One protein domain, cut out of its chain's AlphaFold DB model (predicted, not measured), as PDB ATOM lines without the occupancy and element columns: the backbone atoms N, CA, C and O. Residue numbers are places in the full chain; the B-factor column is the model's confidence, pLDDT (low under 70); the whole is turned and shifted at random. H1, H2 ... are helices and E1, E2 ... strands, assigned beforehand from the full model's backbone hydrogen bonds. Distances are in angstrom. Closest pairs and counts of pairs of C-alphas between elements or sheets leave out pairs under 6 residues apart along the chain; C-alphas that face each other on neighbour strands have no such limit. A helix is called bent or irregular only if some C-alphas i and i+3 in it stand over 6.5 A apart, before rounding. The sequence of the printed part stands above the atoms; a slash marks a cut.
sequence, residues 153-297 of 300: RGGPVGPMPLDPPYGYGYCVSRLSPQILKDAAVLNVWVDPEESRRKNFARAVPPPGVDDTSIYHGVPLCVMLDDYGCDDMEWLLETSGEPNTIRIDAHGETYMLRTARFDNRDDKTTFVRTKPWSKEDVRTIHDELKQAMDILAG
ATOM      1  N   ARG A 153     116.848 -40.804  34.093       93.38
ATOM      2  CA  ARG A 153     117.937 -39.894  33.717       93.38
ATOM      3  C   ARG A 153     117.383 -38.525  33.376       93.38
ATOM      4  O   ARG A 153     116.252 -38.400  32.926       93.38
ATOM      5  N   GLY A 154     118.207 -37.521  33.606       94.50
ATOM      6  CA  GLY A 154     117.872 -36.127  33.400       94.50
ATOM      7  C   GLY A 154     119.096 -35.274  33.671       94.50
ATOM      8  O   GLY A 154     120.234 -35.731  33.517       94.50
ATOM      9  N   GLY A 155     118.848 -34.040  34.068       95.25
ATOM     10  CA  GLY A 155     119.876 -33.135  34.537       95.25
ATOM     11  C   GLY A 155     119.276 -31.848  35.087       95.25
ATOM     12  O   GLY A 155     118.046 -31.732  35.221       95.25
ATOM     13  N   PRO A 156     120.133 -30.862  35.383       95.06
ATOM     14  CA  PRO A 156     119.669 -29.558  35.808       95.06
ATOM     15  C   PRO A 156     118.907 -28.884  34.668       95.06
ATOM     16  O   PRO A 156     119.125 -29.178  33.493       95.06
ATOM     17  N   VAL A 157     118.017 -27.951  35.010       94.38
ATOM     18  CA  VAL A 157     117.305 -27.153  34.001       94.38
ATOM     19  C   VAL A 157     118.316 -26.457  33.087       94.38
ATOM     20  O   VAL A 157     119.157 -25.685  33.550       94.38
ATOM     21  N   GLY A 158     118.204 -26.709  31.786       93.56
ATOM     22  CA  GLY A 158     119.150 -26.221  30.793       93.56
ATOM     23  C   GLY A 158     118.593 -26.251  29.368       93.56
ATOM     24  O   GLY A 158     117.439 -26.635  29.157       93.56
ATOM     25  N   PRO A 159     119.383 -25.789  28.384       95.94
ATOM     26  CA  PRO A 159     119.037 -25.917  26.973       95.94
ATOM     27  C   PRO A 159     119.033 -27.388  26.533       95.94
ATOM     28  O   PRO A 159     119.696 -28.222  27.142       95.94
ATOM     29  N   MET A 160     118.299 -27.678  25.455       97.00
ATOM     30  CA  MET A 160     118.220 -29.017  24.865       97.00
ATOM     31  C   MET A 160     119.108 -29.147  23.610       97.00
ATOM     32  O   MET A 160     119.196 -28.179  22.844       97.00
ATOM     33  N   PRO A 161     119.712 -30.324  23.353       96.56
ATOM     34  CA  PRO A 161     119.743 -31.484  24.248       96.56
ATOM     35  C   PRO A 161     120.617 -31.213  25.476       96.56
ATOM     36  O   PRO A 161     121.442 -30.300  25.460       96.56
ATOM     37  N   LEU A 162     120.441 -32.015  26.526       97.00
ATOM     38  CA  LEU A 162     121.321 -31.950  27.688       97.00
ATOM     39  C   LEU A 162     122.744 -32.376  27.299       97.00
ATOM     40  O   LEU A 162     122.942 -33.367  26.593       97.00
ATOM     41  N   ASP A 163     123.738 -31.624  27.771       95.25
ATOM     42  CA  ASP A 163     125.142 -31.940  27.517       95.25
ATOM     43  C   ASP A 163     125.556 -33.217  28.277       95.25
ATOM     44  O   ASP A 163     125.227 -33.367  29.460       95.25
ATOM     45  N   PRO A 164     126.328 -34.133  27.659       95.38
ATOM     46  CA  PRO A 164     126.905 -35.268  28.368       95.38
ATOM     47  C   PRO A 164     127.672 -34.847  29.637       95.38
ATOM     48  O   PRO A 164     128.401 -33.852  29.608       95.38
ATOM     49  N   PRO A 165     127.576 -35.617  30.737       95.81
ATOM     50  CA  PRO A 165     126.961 -36.944  30.844       95.81
ATOM     51  C   PRO A 165     125.486 -36.925  31.314       95.81
ATOM     52  O   PRO A 165     125.049 -37.860  31.984       95.81
ATOM     53  N   TYR A 166     124.719 -35.876  31.001       96.75
ATOM     54  CA  TYR A 166     123.309 -35.755  31.393       96.75
ATOM     55  C   TYR A 166     122.336 -36.200  30.293       96.75
ATOM     56  O   TYR A 166     122.688 -36.276  29.117       96.75
ATOM     57  N   GLY A 167     121.092 -36.463  30.695       96.75
ATOM     58  CA  GLY A 167     119.987 -36.762  29.783       96.75
ATOM     59  C   GLY A 167     119.891 -38.214  29.315       96.75
ATOM     60  O   GLY A 167     120.802 -39.041  29.472       96.75
ATOM     61  N   TYR A 168     118.736 -38.533  28.737       97.69
ATOM     62  CA  TYR A 168     118.466 -39.821  28.117       97.69
ATOM     63  C   TYR A 168     119.298 -40.014  26.853       97.69
ATOM     64  O   TYR A 168     119.727 -41.139  26.611       97.69
ATOM     65  N   GLY A 169     119.593 -38.958  26.086       97.50
ATOM     66  CA  GLY A 169     120.401 -39.071  24.868       97.50
ATOM     67  C   GLY A 169     121.777 -39.668  25.161       97.50
ATOM     68  O   GLY A 169     122.165 -40.678  24.566       97.50
ATOM     69  N   TYR A 170     122.474 -39.114  26.160       97.75
ATOM     70  CA  TYR A 170     123.734 -39.674  26.643       97.75
ATOM     71  C   TYR A 170     123.544 -41.090  27.193       97.75
ATOM     72  O   TYR A 170     124.221 -42.008  26.736       97.75
ATOM     73  N   CYS A 171     122.626 -41.307  28.137       97.19
ATOM     74  CA  CYS A 171     122.537 -42.595  28.832       97.19
ATOM     75  C   CYS A 171     122.107 -43.750  27.923       97.19
ATOM     76  O   CYS A 171     122.690 -44.829  27.996       97.19
ATOM     77  N   VAL A 172     121.146 -43.532  27.023       98.00
ATOM     78  CA  VAL A 172     120.738 -44.541  26.038       98.00
ATOM     79  C   VAL A 172     121.897 -44.850  25.088       98.00
ATOM     80  O   VAL A 172     122.131 -46.020  24.801       98.00
ATOM     81  N   SER A 173     122.702 -43.856  24.683       97.69
ATOM     82  CA  SER A 173     123.899 -44.100  23.855       97.69
ATOM     83  C   SER A 173     124.948 -45.003  24.522       97.69
ATOM     84  O   SER A 173     125.783 -45.592  23.836       97.69
ATOM     85  N   ARG A 174     124.909 -45.144  25.856       98.00
ATOM     86  CA  ARG A 174     125.802 -46.033  26.613       98.00
ATOM     87  C   ARG A 174     125.345 -47.488  26.627       98.00
ATOM     88  O   ARG A 174     126.162 -48.354  26.929       98.00
ATOM     89  N   LEU A 175     124.084 -47.785  26.314       98.44
ATOM     90  CA  LEU A 175     123.618 -49.171  26.241       98.44
ATOM     91  C   LEU A 175     124.403 -49.944  25.177       98.44
ATOM     92  O   LEU A 175     124.812 -49.391  24.157       98.44
ATOM     93  N   SER A 176     124.643 -51.228  25.423       98.12
ATOM     94  CA  SER A 176     125.399 -52.080  24.504       98.12
ATOM     95  C   SER A 176     124.703 -52.206  23.138       98.12
ATOM     96  O   SER A 176     123.470 -52.160  23.074       98.12
ATOM     97  N   PRO A 177     125.448 -52.444  22.039       98.25
ATOM     98  CA  PRO A 177     124.851 -52.685  20.725       98.25
ATOM     99  C   PRO A 177     123.818 -53.817  20.716       98.25
ATOM    100  O   PRO A 177     122.879 -53.775  19.930       98.25
ATOM    101  N   GLN A 178     123.985 -54.836  21.564       96.75
ATOM    102  CA  GLN A 178     123.031 -55.938  21.694       96.75
ATOM    103  C   GLN A 178     121.680 -55.453  22.229       96.75
ATOM    104  O   GLN A 178     120.655 -55.813  21.669       96.75
ATOM    105  N   ILE A 179     121.678 -54.591  23.250       97.62
ATOM    106  CA  ILE A 179     120.440 -54.001  23.777       97.62
ATOM    107  C   ILE A 179     119.841 -53.035  22.751       97.62
ATOM    108  O   ILE A 179     118.661 -53.130  22.434       97.62
ATOM    109  N   LEU A 180     120.648 -52.128  22.191       98.06
ATOM    110  CA  LEU A 180     120.168 -51.080  21.281       98.06
ATOM    111  C   LEU A 180     119.516 -51.618  20.001       98.06
ATOM    112  O   LEU A 180     118.626 -50.969  19.461       98.06
ATOM    113  N   LYS A 181     119.933 -52.789  19.509       96.31
ATOM    114  CA  LYS A 181     119.368 -53.395  18.291       96.31
ATOM    115  C   LYS A 181     117.917 -53.841  18.446       96.31
ATOM    116  O   LYS A 181     117.171 -53.761  17.474       96.31
ATOM    117  N   ASP A 182     117.536 -54.264  19.647       92.88
ATOM    118  CA  ASP A 182     116.218 -54.843  19.925       92.88
ATOM    119  C   ASP A 182     115.356 -53.947  20.835       92.88
ATOM    120  O   ASP A 182     114.192 -54.252  21.099       92.88
ATOM    121  N   ALA A 183     115.913 -52.835  21.327       96.00
ATOM    122  CA  ALA A 183     115.255 -51.969  22.293       96.00
ATOM    123  C   ALA A 183     114.123 -51.123  21.693       96.00
ATOM    124  O   ALA A 183     114.184 -50.601  20.578       96.00
ATOM    125  N   ALA A 184     113.122 -50.892  22.536       97.12
ATOM    126  CA  ALA A 184     112.121 -49.850  22.392       97.12
ATOM    127  C   ALA A 184     112.030 -49.084  23.721       97.12
ATOM    128  O   ALA A 184     112.301 -49.645  24.784       97.12
ATOM    129  N   VAL A 185     111.670 -47.802  23.674       97.88
ATOM    130  CA  VAL A 185     111.686 -46.909  24.838       97.88
ATOM    131  C   VAL A 185     110.262 -46.560  25.254       97.88
ATOM    132  O   VAL A 185     109.529 -45.885  24.535       97.88
ATOM    133  N   LEU A 186     109.882 -46.974  26.460       97.94
ATOM    134  CA  LEU A 186     108.694 -46.461  27.132       97.94
ATOM    135  C   LEU A 186     109.109 -45.331  28.078       97.94
ATOM    136  O   LEU A 186     109.676 -45.583  29.138       97.94
ATOM    137  N   ASN A 187     108.820 -44.086  27.712       97.25
ATOM    138  CA  ASN A 187     109.053 -42.937  28.581       97.25
ATOM    139  C   ASN A 187     107.835 -42.709  29.487       97.25
ATOM    140  O   ASN A 187     106.731 -42.456  29.007       97.25
ATOM    141  N   VAL A 188     108.027 -42.789  30.806       96.06
ATOM    142  CA  VAL A 188     107.000 -42.393  31.781       96.06
ATOM    143  C   VAL A 188     107.053 -40.876  31.924       96.06
ATOM    144  O   VAL A 188     107.910 -40.342  32.623       96.06
ATOM    145  N   TRP A 189     106.146 -40.186  31.239       95.50
ATOM    146  CA  TRP A 189     106.186 -38.735  31.112       95.50
ATOM    147  C   TRP A 189     105.471 -38.064  32.282       95.50
ATOM    148  O   TRP A 189     104.272 -38.245  32.473       95.50
ATOM    149  N   VAL A 190     106.208 -37.298  33.082       93.75
ATOM    150  CA  VAL A 190     105.686 -36.566  34.241       93.75
ATOM    151  C   VAL A 190     106.259 -35.156  34.206       93.75
ATOM    152  O   VAL A 190     107.454 -34.991  33.971       93.75
ATOM    153  N   ASP A 191     105.441 -34.145  34.487       91.44
ATOM    154  CA  ASP A 191     105.942 -32.775  34.593       91.44
ATOM    155  C   ASP A 191     106.888 -32.638  35.802       91.44
ATOM    156  O   ASP A 191     106.640 -33.245  36.850       91.44
ATOM    157  N   PRO A 192     107.948 -31.808  35.741       91.06
ATOM    158  CA  PRO A 192     108.904 -31.685  36.845       91.06
ATOM    159  C   PRO A 192     108.263 -31.316  38.194       91.06
ATOM    160  O   PRO A 192     108.684 -31.800  39.246       91.06
ATOM    161  N   GLU A 193     107.231 -30.468  38.188       90.69
ATOM    162  CA  GLU A 193     106.476 -30.099  39.396       90.69
ATOM    163  C   GLU A 193     105.740 -31.292  40.003       90.69
ATOM    164  O   GLU A 193     105.810 -31.524  41.214       90.69
ATOM    165  N   GLU A 194     105.096 -32.084  39.154       93.12
ATOM    166  CA  GLU A 194     104.362 -33.271  39.560       93.12
ATOM    167  C   GLU A 194     105.310 -34.375  40.046       93.12
ATOM    168  O   GLU A 194     105.074 -35.002  41.082       93.12
ATOM    169  N   SER A 195     106.456 -34.543  39.382       92.25
ATOM    170  CA  SER A 195     107.527 -35.442  39.818       92.25
ATOM    171  C   SER A 195     108.018 -35.086  41.228       92.25
ATOM    172  O   SER A 195     108.080 -35.950  42.109       92.25
ATOM    173  N   ARG A 196     108.256 -33.793  41.503       92.88
ATOM    174  CA  ARG A 196     108.607 -33.301  42.847       92.88
ATOM    175  C   ARG A 196     107.510 -33.589  43.868       92.88
ATOM    176  O   ARG A 196     107.807 -34.135  44.931       92.88
ATOM    177  N   ARG A 197     106.247 -33.276  43.554       92.94
ATOM    178  CA  ARG A 197     105.103 -33.549  44.442       92.94
ATOM    179  C   ARG A 197     105.034 -35.034  44.811       92.94
ATOM    180  O   ARG A 197     104.919 -35.368  45.992       92.94
ATOM    181  N   LYS A 198     105.152 -35.921  43.819       90.44
ATOM    182  CA  LYS A 198     105.125 -37.382  43.995       90.44
ATOM    183  C   LYS A 198     106.323 -37.897  44.787       90.44
ATOM    184  O   LYS A 198     106.153 -38.799  45.607       90.44
ATOM    185  N   ASN A 199     107.508 -37.327  44.583       90.75
ATOM    186  CA  ASN A 199     108.705 -37.654  45.353       90.75
ATOM    187  C   ASN A 199     108.531 -37.317  46.845       90.75
ATOM    188  O   ASN A 199     108.758 -38.181  47.691       90.75
ATOM    189  N   PHE A 200     108.038 -36.119  47.176       89.19
ATOM    190  CA  PHE A 200     107.788 -35.742  48.573       89.19
ATOM    191  C   PHE A 200     106.686 -36.584  49.221       89.19
ATOM    192  O   PHE A 200     106.829 -37.005  50.364       89.19
ATOM    193  N   ALA A 201     105.614 -36.884  48.484       87.56
ATOM    194  CA  ALA A 201     104.553 -37.760  48.975       87.56
ATOM    195  C   ALA A 201     105.027 -39.213  49.173       87.56
ATOM    196  O   ALA A 201     104.509 -39.909  50.044       87.56
ATOM    197  N   ARG A 202     106.006 -39.680  48.379       83.88
ATOM    198  CA  ARG A 202     106.610 -41.019  48.507       83.88
ATOM    199  C   ARG A 202     107.435 -41.164  49.780       83.88
ATOM    200  O   ARG A 202     107.374 -42.227  50.386       83.88
ATOM    201  N   ALA A 203     108.172 -40.123  50.163       81.50
ATOM    202  CA  ALA A 203     109.147 -40.123  51.258       81.50
ATOM    203  C   ALA A 203     108.535 -40.231  52.673       81.50
ATOM    204  O   ALA A 203     109.158 -39.847  53.660       81.50
ATOM    205  N   VAL A 204     107.303 -40.730  52.778       77.31
ATOM    206  CA  VAL A 204     106.560 -40.906  54.023       77.31
ATOM    207  C   VAL A 204     106.115 -42.371  54.102       77.31
ATOM    208  O   VAL A 204     105.023 -42.704  53.630       77.31
ATOM    209  N   PRO A 205     106.947 -43.277  54.651       69.88
ATOM    210  CA  PRO A 205     106.544 -44.665  54.828       69.88
ATOM    211  C   PRO A 205     105.355 -44.752  55.804       69.88
ATOM    212  O   PRO A 205     105.336 -44.050  56.822       69.88
ATOM    213  N   PRO A 206     104.346 -45.599  55.532       72.19
ATOM    214  CA  PRO A 206     103.258 -45.848  56.463       72.19
ATOM    215  C   PRO A 206     103.776 -46.417  57.794       72.19
ATOM    216  O   PRO A 206     104.785 -47.129  57.810       72.19
ATOM    217  N   PRO A 207     103.076 -46.174  58.920       74.50
ATOM    218  CA  PRO A 207     103.440 -46.770  60.201       74.50
ATOM    219  C   PRO A 207     103.526 -48.303  60.120       74.50
ATOM    220  O   PRO A 207     102.595 -48.949  59.642       74.50
ATOM    221  N   GLY A 208     104.618 -48.880  60.630       70.69
ATOM    222  CA  GLY A 208     104.819 -50.335  60.692       70.69
ATOM    223  C   GLY A 208     105.342 -50.984  59.405       70.69
ATOM    224  O   GLY A 208     105.271 -52.204  59.282       70.69
ATOM    225  N   VAL A 209     105.836 -50.195  58.446       67.12
ATOM    226  CA  VAL A 209     106.536 -50.708  57.263       67.12
ATOM    227  C   VAL A 209     108.040 -50.766  57.535       67.12
ATOM    228  O   VAL A 209     108.689 -49.726  57.635       67.12
ATOM    229  N   ASP A 210     108.582 -51.982  57.622       59.03
ATOM    230  CA  ASP A 210     110.018 -52.222  57.834       59.03
ATOM    231  C   ASP A 210     110.835 -52.140  56.527       59.03
ATOM    232  O   ASP A 210     112.022 -51.820  56.558       59.03
ATOM    233  N   ASP A 211     110.208 -52.406  55.371       62.22
ATOM    234  CA  ASP A 211     110.825 -52.276  54.043       62.22
ATOM    235  C   ASP A 211     110.433 -50.945  53.391       62.22
ATOM    236  O   ASP A 211     109.342 -50.775  52.837       62.22
ATOM    237  N   THR A 212     111.343 -49.979  53.476       61.94
ATOM    238  CA  THR A 212     111.148 -48.615  52.979       61.94
ATOM    239  C   THR A 212     111.641 -48.407  51.546       61.94
ATOM    240  O   THR A 212     111.562 -47.283  51.054       61.94
ATOM    241  N   SER A 213     112.084 -49.460  50.845       62.34
ATOM    242  CA  SER A 213     112.666 -49.368  49.491       62.34
ATOM    243  C   SER A 213     111.762 -48.627  48.495       62.34
ATOM    244  O   SER A 213     112.210 -47.739  47.772       62.34
ATOM    245  N   ILE A 214     110.452 -48.885  48.530       65.75
ATOM    246  CA  ILE A 214     109.460 -48.221  47.663       65.75
ATOM    247  C   ILE A 214     109.029 -46.822  48.147       65.75
ATOM    248  O   ILE A 214     108.279 -46.131  47.450       65.75
ATOM    249  N   TYR A 215     109.482 -46.407  49.333       70.06
ATOM    250  CA  TYR A 215     109.233 -45.099  49.951       70.06
ATOM    251  C   TYR A 215     110.459 -44.180  49.885       70.06
ATOM    252  O   TYR A 215     110.457 -43.107  50.478       70.06
ATOM    253  N   HIS A 216     111.495 -44.556  49.132       75.44
ATOM    254  CA  HIS A 216     112.651 -43.697  48.916       75.44
ATOM    255  C   HIS A 216     112.257 -42.412  48.171       75.44
ATOM    256  O   HIS A 216     111.648 -42.447  47.100       75.44
ATOM    257  N   GLY A 217     112.628 -41.259  48.716       83.44
ATOM    258  CA  GLY A 217     112.576 -39.980  48.020       83.44
ATOM    259  C   GLY A 217     113.884 -39.233  48.212       83.44
ATOM    260  O   GLY A 217     114.591 -39.461  49.188       83.44
ATOM    261  N   VAL A 218     114.198 -38.344  47.277       87.88
ATOM    262  CA  VAL A 218     115.422 -37.534  47.329       87.88
ATOM    263  C   VAL A 218     115.106 -36.085  47.710       87.88
ATOM    264  O   VAL A 218     113.982 -35.625  47.475       87.88
ATOM    265  N   PRO A 219     116.046 -35.329  48.300       90.75
ATOM    266  CA  PRO A 219     115.818 -33.923  48.613       90.75
ATOM    267  C   PRO A 219     115.568 -33.059  47.374       90.75
ATOM    268  O   PRO A 219     115.885 -33.432  46.245       90.75
ATOM    269  N   LEU A 220     115.040 -31.849  47.596       93.12
ATOM    270  CA  LEU A 220     114.734 -30.910  46.512       93.12
ATOM    271  C   LEU A 220     115.952 -30.602  45.633       93.12
ATOM    272  O   LEU A 220     115.788 -30.477  44.429       93.12
ATOM    273  N   CYS A 221     117.149 -30.484  46.213       93.44
ATOM    274  CA  CYS A 221     118.362 -30.238  45.431       93.44
ATOM    275  C   CYS A 221     118.606 -31.341  44.398       93.44
ATOM    276  O   CYS A 221     118.713 -31.029  43.227       93.44
ATOM    277  N   VAL A 222     118.539 -32.616  44.786       92.75
ATOM    278  CA  VAL A 222     118.663 -33.752  43.858       92.75
ATOM    279  C   VAL A 222     117.554 -33.721  42.803       92.75
ATOM    280  O   VAL A 222     117.815 -33.899  41.618       92.75
ATOM    281  N   MET A 223     116.311 -33.415  43.199       94.56
ATOM    282  CA  MET A 223     115.209 -33.255  42.237       94.56
ATOM    283  C   MET A 223     115.431 -32.117  41.233       94.56
ATOM    284  O   MET A 223     114.818 -32.137  40.172       94.56
ATOM    285  N   LEU A 224     116.224 -31.099  41.569       94.19
ATOM    286  CA  LEU A 224     116.534 -29.982  40.678       94.19
ATOM    287  C   LEU A 224     117.793 -30.243  39.850       94.19
ATOM    288  O   LEU A 224     117.814 -29.878  38.680       94.19
ATOM    289  N   ASP A 225     118.803 -30.866  40.450       92.75
ATOM    290  CA  ASP A 225     120.132 -31.043  39.869       92.75
ATOM    291  C   ASP A 225     120.203 -32.288  38.969       92.75
ATOM    292  O   ASP A 225     120.847 -32.240  37.927       92.75
ATOM    293  N   ASP A 226     119.503 -33.377  39.310       92.25
ATOM    294  CA  ASP A 226     119.507 -34.625  38.524       92.25
ATOM    295  C   ASP A 226     118.196 -34.861  37.754       92.25
ATOM    296  O   ASP A 226     118.184 -35.547  36.731       92.25
ATOM    297  N   TYR A 227     117.087 -34.291  38.236       92.94
ATOM    298  CA  TYR A 227     115.738 -34.490  37.682       92.94
ATOM    299  C   TYR A 227     115.018 -33.170  37.367       92.94
ATOM    300  O   TYR A 227     113.786 -33.121  37.315       92.94
ATOM    301  N   GLY A 228     115.774 -32.080  37.189       94.06
ATOM    302  CA  GLY A 228     115.219 -30.760  36.899       94.06
ATOM    303  C   GLY A 228     114.497 -30.717  35.552       94.06
ATOM    304  O   GLY A 228     113.432 -30.104  35.445       94.06
ATOM    305  N   CYS A 229     115.066 -31.391  34.550       95.06
ATOM    306  CA  CYS A 229     114.460 -31.654  33.246       95.06
ATOM    307  C   CYS A 229     115.062 -32.912  32.589       95.06
ATOM    308  O   CYS A 229     116.026 -33.489  33.100       95.06
ATOM    309  N   ASP A 230     114.497 -33.313  31.450       95.56
ATOM    310  CA  ASP A 230     115.031 -34.344  30.560       95.56
ATOM    311  C   ASP A 230     114.976 -33.888  29.091       95.56
ATOM    312  O   ASP A 230     114.338 -32.889  28.758       95.56
ATOM    313  N   ASP A 231     115.673 -34.612  28.219       97.31
ATOM    314  CA  ASP A 231     115.832 -34.325  26.791       97.31
ATOM    315  C   ASP A 231     114.932 -35.188  25.884       97.31
ATOM    316  O   ASP A 231     115.068 -35.137  24.661       97.31
ATOM    317  N   MET A 232     113.982 -35.958  26.432       97.44
ATOM    318  CA  MET A 232     113.166 -36.903  25.658       97.44
ATOM    319  C   MET A 232     112.291 -36.210  24.610       97.44
ATOM    320  O   MET A 232     112.133 -36.718  23.503       97.44
ATOM    321  N   GLU A 233     111.707 -35.054  24.941       96.50
ATOM    322  CA  GLU A 233     110.920 -34.270  23.976       96.50
ATOM    323  C   GLU A 233     111.761 -33.839  22.782       96.50
ATOM    324  O   GLU A 233     111.395 -34.093  21.636       96.50
ATOM    325  N   TRP A 234     112.934 -33.273  23.059       97.81
ATOM    326  CA  TRP A 234     113.862 -32.852  22.024       97.81
ATOM    327  C   TRP A 234     114.321 -34.038  21.166       97.81
ATOM    328  O   TRP A 234     114.372 -33.929  19.940       97.81
ATOM    329  N   LEU A 235     114.599 -35.196  21.780       98.19
ATOM    330  CA  LEU A 235     114.987 -36.416  21.064       98.19
ATOM    331  C   LEU A 235     113.881 -36.919  20.123       98.19
ATOM    332  O   LEU A 235     114.189 -37.387  19.028       98.19
ATOM    333  N   LEU A 236     112.610 -36.813  20.525       97.81
ATOM    334  CA  LEU A 236     111.456 -37.199  19.706       97.81
ATOM    335  C   LEU A 236     111.236 -36.232  18.537       97.81
ATOM    336  O   LEU A 236     110.958 -36.666  17.422       97.81
ATOM    337  N   GLU A 237     111.368 -34.925  18.774       97.38
ATOM    338  CA  GLU A 237     111.191 -33.895  17.743       97.38
ATOM    339  C   GLU A 237     112.322 -33.884  16.708       97.38
ATOM    340  O   GLU A 237     112.096 -33.549  15.544       97.38
ATOM    341  N   THR A 238     113.539 -34.256  17.109       97.06
ATOM    342  CA  THR A 238     114.723 -34.193  16.237       97.06
ATOM    343  C   THR A 238     115.109 -35.522  15.594       97.06
ATOM    344  O   THR A 238     116.013 -35.549  14.757       97.06
ATOM    345  N   SER A 239     114.413 -36.620  15.911       96.56
ATOM    346  CA  SER A 239     114.716 -37.950  15.365       96.56
ATOM    347  C   SER A 239     114.531 -38.059  13.849       96.56
ATOM    348  O   SER A 239     115.208 -38.856  13.201       96.56
ATOM    349  N   GLY A 240     113.628 -37.257  13.277       93.00
ATOM    350  CA  GLY A 240     113.260 -37.302  11.860       93.00
ATOM    351  C   GLY A 240     112.184 -38.337  11.508       93.00
ATOM    352  O   GLY A 240     111.711 -38.329  10.371       93.00
ATOM    353  N   GLU A 241     111.751 -39.180  12.455       94.12
ATOM    354  CA  GLU A 241     110.691 -40.177  12.257       94.12
ATOM    355  C   GLU A 241     109.699 -40.190  13.440       94.12
ATOM    356  O   GLU A 241     110.122 -40.241  14.599       94.12
ATOM    357  N   PRO A 242     108.371 -40.178  13.196       94.19
ATOM    358  CA  PRO A 242     107.379 -40.191  14.271       94.19
ATOM    359  C   PRO A 242     107.552 -41.371  15.231       94.19
ATOM    360  O   PRO A 242     107.758 -42.501  14.790       94.19
ATOM    361  N   ASN A 243     107.380 -41.120  16.532       96.00
ATOM    362  CA  ASN A 243     107.485 -42.133  17.590       96.00
ATOM    363  C   ASN A 243     108.835 -42.866  17.602       96.00
ATOM    364  O   ASN A 243     108.901 -44.067  17.873       96.00
ATOM    365  N   THR A 244     109.918 -42.154  17.297       97.50
ATOM    366  CA  THR A 244     111.276 -42.681  17.418       97.50
ATOM    367  C   THR A 244     112.209 -41.653  18.041       97.50
ATOM    368  O   THR A 244     111.968 -40.451  17.932       97.50
ATOM    369  N   ILE A 245     113.285 -42.135  18.656       98.12
ATOM    370  CA  ILE A 245     114.469 -41.336  18.978       98.12
ATOM    371  C   ILE A 245     115.650 -41.843  18.153       98.12
ATOM    372  O   ILE A 245     115.786 -43.048  17.915       98.12
ATOM    373  N   ARG A 246     116.508 -40.919  17.721       97.88
ATOM    374  CA  ARG A 246     117.748 -41.225  17.004       97.88
ATOM    375  C   ARG A 246     118.911 -41.222  17.991       97.88
ATOM    376  O   ARG A 246     119.164 -40.205  18.627       97.88
ATOM    377  N   ILE A 247     119.642 -42.329  18.076       97.94
ATOM    378  CA  ILE A 247     120.808 -42.482  18.951       97.94
ATOM    379  C   ILE A 247     122.026 -42.844  18.108       97.94
ATOM    380  O   ILE A 247     122.087 -43.923  17.525       97.94
ATOM    381  N   ASP A 248     123.010 -41.950  18.060       97.25
ATOM    382  CA  ASP A 248     124.304 -42.213  17.428       97.25
ATOM    383  C   ASP A 248     125.271 -42.762  18.492       97.25
ATOM    384  O   ASP A 248     125.700 -42.042  19.394       97.25
ATOM    385  N   ALA A 249     125.586 -44.057  18.420       97.38
ATOM    386  CA  ALA A 249     126.377 -44.767  19.425       97.38
ATOM    387  C   ALA A 249     127.190 -45.898  18.791       97.38
ATOM    388  O   ALA A 249     126.785 -46.483  17.793       97.38
ATOM    389  N   HIS A 250     128.351 -46.228  19.364       96.94
ATOM    390  CA  HIS A 250     129.186 -47.361  18.916       96.94
ATOM    391  C   HIS A 250     129.550 -47.353  17.417       96.94
ATOM    392  O   HIS A 250     129.824 -48.398  16.835       96.94
ATOM    393  N   GLY A 251     129.575 -46.171  16.788       97.56
ATOM    394  CA  GLY A 251     129.831 -46.013  15.351       97.56
ATOM    395  C   GLY A 251     128.636 -46.331  14.441       97.56
ATOM    396  O   GLY A 251     128.805 -46.353  13.224       97.56
ATOM    397  N   GLU A 252     127.451 -46.553  15.006       97.69
ATOM    398  CA  GLU A 252     126.195 -46.816  14.302       97.69
ATOM    399  C   GLU A 252     125.119 -45.787  14.700       97.69
ATOM    400  O   GLU A 252     125.236 -45.081  15.703       97.69
ATOM    401  N   THR A 253     124.055 -45.707  13.899       97.69
ATOM    402  CA  THR A 253     122.838 -44.952  14.227       97.69
ATOM    403  C   THR A 253     121.719 -45.940  14.531       97.69
ATOM    404  O   THR A 253     121.380 -46.769  13.684       97.69
ATOM    405  N   TYR A 254     121.104 -45.807  15.700       98.06
ATOM    406  CA  TYR A 254     119.949 -46.585  16.131       98.06
ATOM    407  C   TYR A 254     118.690 -45.716  16.093       98.06
ATOM    408  O   TYR A 254     118.668 -44.619  16.651       98.06
ATOM    409  N   MET A 255     117.641 -46.218  15.441       97.31
ATOM    410  CA  MET A 255     116.308 -45.608  15.438       97.31
ATOM    411  C   MET A 255     115.415 -46.399  16.390       97.31
ATOM    412  O   MET A 255     114.905 -47.462  16.034       97.31
ATOM    413  N   LEU A 256     115.266 -45.910  17.619       97.62
ATOM    414  CA  LEU A 256     114.552 -46.626  18.673       97.62
ATOM    415  C   LEU A 256     113.100 -46.166  18.718       97.62
ATOM    416  O   LEU A 256     112.828 -44.984  18.951       97.62
ATOM    417  N   ARG A 257     112.154 -47.095  18.541       97.44
ATOM    418  CA  ARG A 257     110.731 -46.789  18.742       97.44
ATOM    419  C   ARG A 257     110.510 -46.315  20.162       97.44
ATOM    420  O   ARG A 257     110.982 -46.945  21.103       97.44
ATOM    421  N   THR A 258     109.786 -45.218  20.296       97.75
ATOM    422  CA  THR A 258     109.591 -44.544  21.569       97.75
ATOM    423  C   THR A 258     108.140 -44.134  21.722       97.75
ATOM    424  O   THR A 258     107.549 -43.557  20.811       97.75
ATOM    425  N   ALA A 259     107.571 -44.425  22.886       97.69
ATOM    426  CA  ALA A 259     106.217 -44.053  23.255       97.69
ATOM    427  C   ALA A 259     106.217 -43.421  24.644       97.69
ATOM    428  O   ALA A 259     107.039 -43.760  25.498       97.69
ATOM    429  N   ARG A 260     105.271 -42.510  24.871       96.62
ATOM    430  CA  ARG A 260     105.046 -41.905  26.181       96.62
ATOM    431  C   ARG A 260     103.870 -42.588  26.866       96.62
ATOM    432  O   ARG A 260     102.816 -42.746  26.263       96.62
ATOM    433  N   PHE A 261     104.060 -42.954  28.126       97.06
ATOM    434  CA  PHE A 261     102.967 -43.134  29.073       97.06
ATOM    435  C   PHE A 261     102.733 -41.770  29.732       97.06
ATOM    436  O   PHE A 261     103.589 -41.313  30.494       97.06
ATOM    437  N   ASP A 262     101.630 -41.092  29.409       95.44
ATOM    438  CA  ASP A 262     101.363 -39.750  29.923       95.44
ATOM    439  C   ASP A 262     100.888 -39.822  31.376       95.44
ATOM    440  O   ASP A 262      99.774 -40.246  31.683       95.44
ATOM    441  N   ASN A 263     101.744 -39.392  32.294       95.44
ATOM    442  CA  ASN A 263     101.516 -39.402  33.732       95.44
ATOM    443  C   ASN A 263     101.624 -37.999  34.343       95.44
ATOM    444  O   ASN A 263     101.931 -37.868  35.531       95.44
ATOM    445  N   ARG A 264     101.402 -36.959  33.529       93.50
ATOM    446  CA  ARG A 264     101.334 -35.562  33.984       93.50
ATOM    447  C   ARG A 264     100.097 -35.322  34.845       93.50
ATOM    448  O   ARG A 264     100.196 -34.734  35.916       93.50
ATOM    449  N   ASP A 265      98.968 -35.899  34.437       92.25
ATOM    450  CA  ASP A 265      97.861 -36.196  35.345       92.25
ATOM    451  C   ASP A 265      98.167 -37.521  36.051       92.25
ATOM    452  O   ASP A 265      98.310 -38.543  35.378       92.25
ATOM    453  N   ASP A 266      98.287 -37.514  37.381       91.44
ATOM    454  CA  ASP A 266      98.759 -38.659  38.170       91.44
ATOM    455  C   ASP A 266      97.894 -39.919  37.992       91.44
ATOM    456  O   ASP A 266      96.837 -40.073  38.605       91.44
ATOM    457  N   LYS A 267      98.393 -40.864  37.194       93.38
ATOM    458  CA  LYS A 267      97.776 -42.171  36.930       93.38
ATOM    459  C   LYS A 267      98.444 -43.302  37.707       93.38
ATOM    460  O   LYS A 267      98.109 -44.458  37.474       93.38
ATOM    461  N   THR A 268      99.421 -43.031  38.583       91.62
ATOM    462  CA  THR A 268     100.243 -44.114  39.165       91.62
ATOM    463  C   THR A 268     100.365 -44.112  40.680       91.62
ATOM    464  O   THR A 268     100.626 -45.175  41.245       91.62
ATOM    465  N   THR A 269     100.147 -42.995  41.380       88.38
ATOM    466  CA  THR A 269     100.334 -42.964  42.845       88.38
ATOM    467  C   THR A 269      99.431 -43.958  43.582       88.38
ATOM    468  O   THR A 269      99.877 -44.581  44.549       88.38
ATOM    469  N   PHE A 270      98.207 -44.195  43.090       88.44
ATOM    470  CA  PHE A 270      97.259 -45.141  43.696       88.44
ATOM    471  C   PHE A 270      97.806 -46.579  43.783       88.44
ATOM    472  O   PHE A 270      97.401 -47.341  44.662       88.44
ATOM    473  N   VAL A 271      98.748 -46.961  42.906       87.31
ATOM    474  CA  VAL A 271      99.296 -48.328  42.828       87.31
ATOM    475  C   VAL A 271      99.975 -48.741  44.141       87.31
ATOM    476  O   VAL A 271     100.015 -49.925  44.477       87.31
ATOM    477  N   ARG A 272     100.439 -47.782  44.946       81.00
ATOM    478  CA  ARG A 272     101.118 -48.055  46.222       81.00
ATOM    479  C   ARG A 272     100.175 -48.473  47.346       81.00
ATOM    480  O   ARG A 272     100.603 -49.137  48.284       81.00
ATOM    481  N   THR A 273      98.898 -48.116  47.256       81.00
ATOM    482  CA  THR A 273      97.918 -48.341  48.323       81.00
ATOM    483  C   THR A 273      96.807 -49.255  47.838       81.00
ATOM    484  O   THR A 273      95.995 -48.881  46.997       81.00
ATOM    485  N   LYS A 274      96.758 -50.472  48.382       83.38
ATOM    486  CA  LYS A 274      95.676 -51.425  48.114       83.38
ATOM    487  C   LYS A 274      94.497 -51.203  49.077       83.38
ATOM    488  O   LYS A 274      94.732 -50.795  50.214       83.38
ATOM    489  N   PRO A 275      93.258 -51.552  48.679       89.69
ATOM    490  CA  PRO A 275      92.864 -52.099  47.374       89.69
ATOM    491  C   PRO A 275      92.782 -51.026  46.276       89.69
ATOM    492  O   PRO A 275      92.458 -49.877  46.552       89.69
ATOM    493  N   TRP A 276      93.036 -51.417  45.025       91.06
ATOM    494  CA  TRP A 276      92.911 -50.525  43.867       91.06
ATOM    495  C   TRP A 276      91.475 -50.487  43.345       91.06
ATOM    496  O   TRP A 276      90.802 -51.523  43.304       91.06
ATOM    497  N   SER A 277      91.007 -49.313  42.914       92.62
ATOM    498  CA  SER A 277      89.699 -49.206  42.273       92.62
ATOM    499  C   SER A 277      89.742 -49.784  40.850       92.62
ATOM    500  O   SER A 277      90.782 -49.806  40.190       92.62
ATOM    501  N   LYS A 278      88.596 -50.264  40.354       92.56
ATOM    502  CA  LYS A 278      88.493 -50.761  38.969       92.56
ATOM    503  C   LYS A 278      88.732 -49.655  37.941       92.56
ATOM    504  O   LYS A 278      89.201 -49.945  36.848       92.56
ATOM    505  N   GLU A 279      88.363 -48.426  38.283       93.81
ATOM    506  CA  GLU A 279      88.527 -47.266  37.414       93.81
ATOM    507  C   GLU A 279      90.002 -46.904  37.267       93.81
ATOM    508  O   GLU A 279      90.479 -46.832  36.141       93.81
ATOM    509  N   ASP A 280      90.741 -46.820  38.374       92.75
ATOM    510  CA  ASP A 280      92.178 -46.530  38.358       92.75
ATOM    511  C   ASP A 280      92.966 -47.592  37.576       92.75
ATOM    512  O   ASP A 280      93.823 -47.275  36.750       92.75
ATOM    513  N   VAL A 281      92.634 -48.875  37.785       92.69
ATOM    514  CA  VAL A 281      93.248 -49.995  37.052       92.69
ATOM    515  C   VAL A 281      92.939 -49.923  35.555       92.69
ATOM    516  O   VAL A 281      93.807 -50.221  34.738       92.69
ATOM    517  N   ARG A 282      91.719 -49.530  35.175       93.19
ATOM    518  CA  ARG A 282      91.371 -49.339  33.764       93.19
ATOM    519  C   ARG A 282      92.160 -48.175  33.164       93.19
ATOM    520  O   ARG A 282      92.763 -48.363  32.119       93.19
ATOM    521  N   THR A 283      92.225 -47.034  33.846       93.88
ATOM    522  CA  THR A 283      92.954 -45.844  33.380       93.88
ATOM    523  C   THR A 283      94.424 -46.151  33.093       93.88
ATOM    524  O   THR A 283      94.917 -45.822  32.017       93.88
ATOM    525  N   ILE A 284      95.124 -46.833  34.008       94.38
ATOM    526  CA  ILE A 284      96.530 -47.198  33.778       94.38
ATOM    527  C   ILE A 284      96.683 -48.233  32.652       94.38
ATOM    528  O   ILE A 284      97.649 -48.169  31.898       94.38
ATOM    529  N   HIS A 285      95.749 -49.181  32.514       94.38
ATOM    530  CA  HIS A 285      95.787 -50.166  31.429       94.38
ATOM    531  C   HIS A 285      95.526 -49.535  30.059       94.38
ATOM    532  O   HIS A 285      96.221 -49.887  29.112       94.38
ATOM    533  N   ASP A 286      94.575 -48.609  29.945       94.81
ATOM    534  CA  ASP A 286      94.248 -47.942  28.681       94.81
ATOM    535  C   ASP A 286      95.412 -47.061  28.200       94.81
ATOM    536  O   ASP A 286      95.742 -47.068  27.013       94.81
ATOM    537  N   GLU A 287      96.076 -46.351  29.117       95.38
ATOM    538  CA  GLU A 287      97.259 -45.533  28.819       95.38
ATOM    539  C   GLU A 287      98.469 -46.405  28.433       95.38
ATOM    540  O   GLU A 287      99.117 -46.170  27.413       95.38
ATOM    541  N   LEU A 288      98.739 -47.479  29.191       95.50
ATOM    542  CA  LEU A 288      99.795 -48.436  28.842       95.50
ATOM    543  C   LEU A 288      99.531 -49.099  27.493       95.50
ATOM    544  O   LEU A 288     100.457 -49.246  26.705       95.50
ATOM    545  N   LYS A 289      98.285 -49.493  27.208       95.50
ATOM    546  CA  LYS A 289      97.928 -50.117  25.934       95.50
ATOM    547  C   LYS A 289      98.263 -49.200  24.762       95.50
ATOM    548  O   LYS A 289      98.880 -49.657  23.808       95.50
ATOM    549  N   GLN A 290      97.891 -47.922  24.845       95.31
ATOM    550  CA  GLN A 290      98.201 -46.945  23.799       95.31
ATOM    551  C   GLN A 290      99.711 -46.839  23.560       95.31
ATOM    552  O   GLN A 290     100.166 -46.954  22.424       95.31
ATOM    553  N   ALA A 291     100.505 -46.707  24.624       96.50
ATOM    554  CA  ALA A 291     101.956 -46.647  24.486       96.50
ATOM    555  C   ALA A 291     102.537 -47.946  23.889       96.50
ATOM    556  O   ALA A 291     103.360 -47.898  22.979       96.50
ATOM    557  N   MET A 292     102.083 -49.112  24.350       96.31
ATOM    558  CA  MET A 292     102.588 -50.408  23.885       96.31
ATOM    559  C   MET A 292     102.199 -50.723  22.437       96.31
ATOM    560  O   MET A 292     103.002 -51.299  21.706       96.31
ATOM    561  N   ASP A 293     101.009 -50.315  21.990       96.06
ATOM    562  CA  ASP A 293     100.592 -50.421  20.587       96.06
ATOM    563  C   ASP A 293     101.550 -49.635  19.664       96.06
ATOM    564  O   ASP A 293     101.956 -50.146  18.615       96.06
ATOM    565  N   ILE A 294     101.986 -48.434  20.078       94.81
ATOM    566  CA  ILE A 294     103.000 -47.643  19.357       94.81
ATOM    567  C   ILE A 294     104.328 -48.408  19.278       94.81
ATOM    568  O   ILE A 294     104.905 -48.532  18.194       94.81
ATOM    569  N   LEU A 295     104.810 -48.955  20.401       95.44
ATOM    570  CA  LEU A 295     106.081 -49.692  20.444       95.44
ATOM    571  C   LEU A 295     106.046 -50.962  19.576       95.44
ATOM    572  O   LEU A 295     106.999 -51.248  18.841       95.44
ATOM    573  N   ALA A 296     104.917 -51.673  19.575       92.38
ATOM    574  CA  ALA A 296     104.682 -52.837  18.722       92.38
ATOM    575  C   ALA A 296     104.617 -52.483  17.221       92.38
ATOM    576  O   ALA A 296     104.724 -53.364  16.366       92.38
ATOM    577  N   GLY A 297     104.492 -51.197  16.875       84.56
ATOM    578  CA  GLY A 297     104.328 -50.736  15.500       84.56
ATOM    579  C   GLY A 297     102.918 -50.976  14.956       84.56
ATOM    580  O   GLY A 297     102.745 -51.091  13.739       84.56
TER     581      GLY A 297
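AT A GLANCE: This is residues 153 to 297 of the 300 residues of an uncharacterized protein of Deltaproteobacteria bacterium RIFOXYB12_FULL_58_9 (UniProt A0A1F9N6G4). A narrow three-stranded sheet, with the long strand E3 as its spine, has the long helix H7 along one face and the short helices H1 and H5 on the other; this makes three layers, helices on both faces of a sheet. The short helix H2 is on the same face as H7, while H3, H4, H6 and the long loop of residues 203 to 219 are off the sheet. The 145 printed residues hold seven named helices and three named strands, in the order H1 H2 E1 H3 H4 H5 E2 E3 H6 H7; the sheet runs E1 E3 E2 and is mixed, and the class is mixed, helices and strands. The whole is compact, with a radius of gyration of the C-alphas of 17.0 A and spans of 52 by 35 by 26 A.

IN THESE COORDINATES: The printed part begins with residues 153 to 166, which hold no named element. H1 is residues 167 to 173, from C-alpha 167 at (119.987, -36.762, 29.783), and is 10.2 A long. H2 is residues 177 to 182. Strand E1 is residues 185 to 189, 11.7 A from first to last C-alpha. H3 is residues 192 to 202, 15.1 A long. H4 is residues 220 to 225, and H5 is residues 232 to 238. E2 is residues 244 to 249, 15.4 A long. E3, residues 252 to 262, runs 30.2 A from C-alpha 252 at (126.195, -46.816, 14.302) to C-alpha 262 at (101.363, -39.750, 29.923). H6 is residues 269 to 272; it is neither bent nor irregular, but only just: C-alphas 269 and 272 are 6.2 A apart. H7, residues 278 to 296, is 26.0 A long and ends with C-alpha 296 at (104.682, -52.837, 18.722).

HOW THE PARTS SIT: E3 pairs in staggered fashion, with E2 over residues 252 to 257 and with E1 over residues 258 to 262. E2 and E3 form a hairpin and are antiparallel at 142 degrees, with N 247 and O 254 within hydrogen-bond range at 2.9 A. E1 and E3 are parallel at 37 degrees, with N 185 and O 257 at 2.8 A. H7 lies over E3 at a height over the sheet of 9.4 A and runs along the strands, at 20 degrees to E3 on the local plane; their closest C-alphas, of Ala 259 and Ala 291, are 5.1 A apart. H2 lies over E3 at a height of 9.0 A and runs slantwise to the strands, at 51 degrees to E3 on the local plane. On the opposite face from H7, H5 lies only just over E2, with 3 of its 7 C-alphas falling on that strand, and the closest C-alphas are those of Leu 236 and Ile 245, 5.2 A apart. H1 is on the sheet too, and its Ser 173 and Ala 249 of E2 have C-alphas 5.1 A apart. H1 and H5 touch, with the C-alphas of Tyr 168 and Met 232 closest at 6.5 A. H3 is close to H4 but not clearly touching it; the C-alphas of Arg 196 and Met 223 are closest at 6.6 A. H6 is close to H7 but not clearly touching it, with Phe 270 and Asp 280 closest, their C-alphas 7.5 A apart. Every O i to N i+4 pair is within hydrogen-bond range in H1, H3, H4, H5 and H7, and 1 of 2 is in H2; H6 is too short for such a pair.

THE WHOLE: The two C-alphas farthest apart are those of Pro 207 and Gly 251, at 52.0 A. The printed part has no cut. The link from H3 to H4, with 17 residues, is long. Residues 273 to 279, of which 278 and 279 belong to H7, stand free. The mean pLDDT of the printed part is 92.0; residue 205 and residues 209 to 214 are under 70.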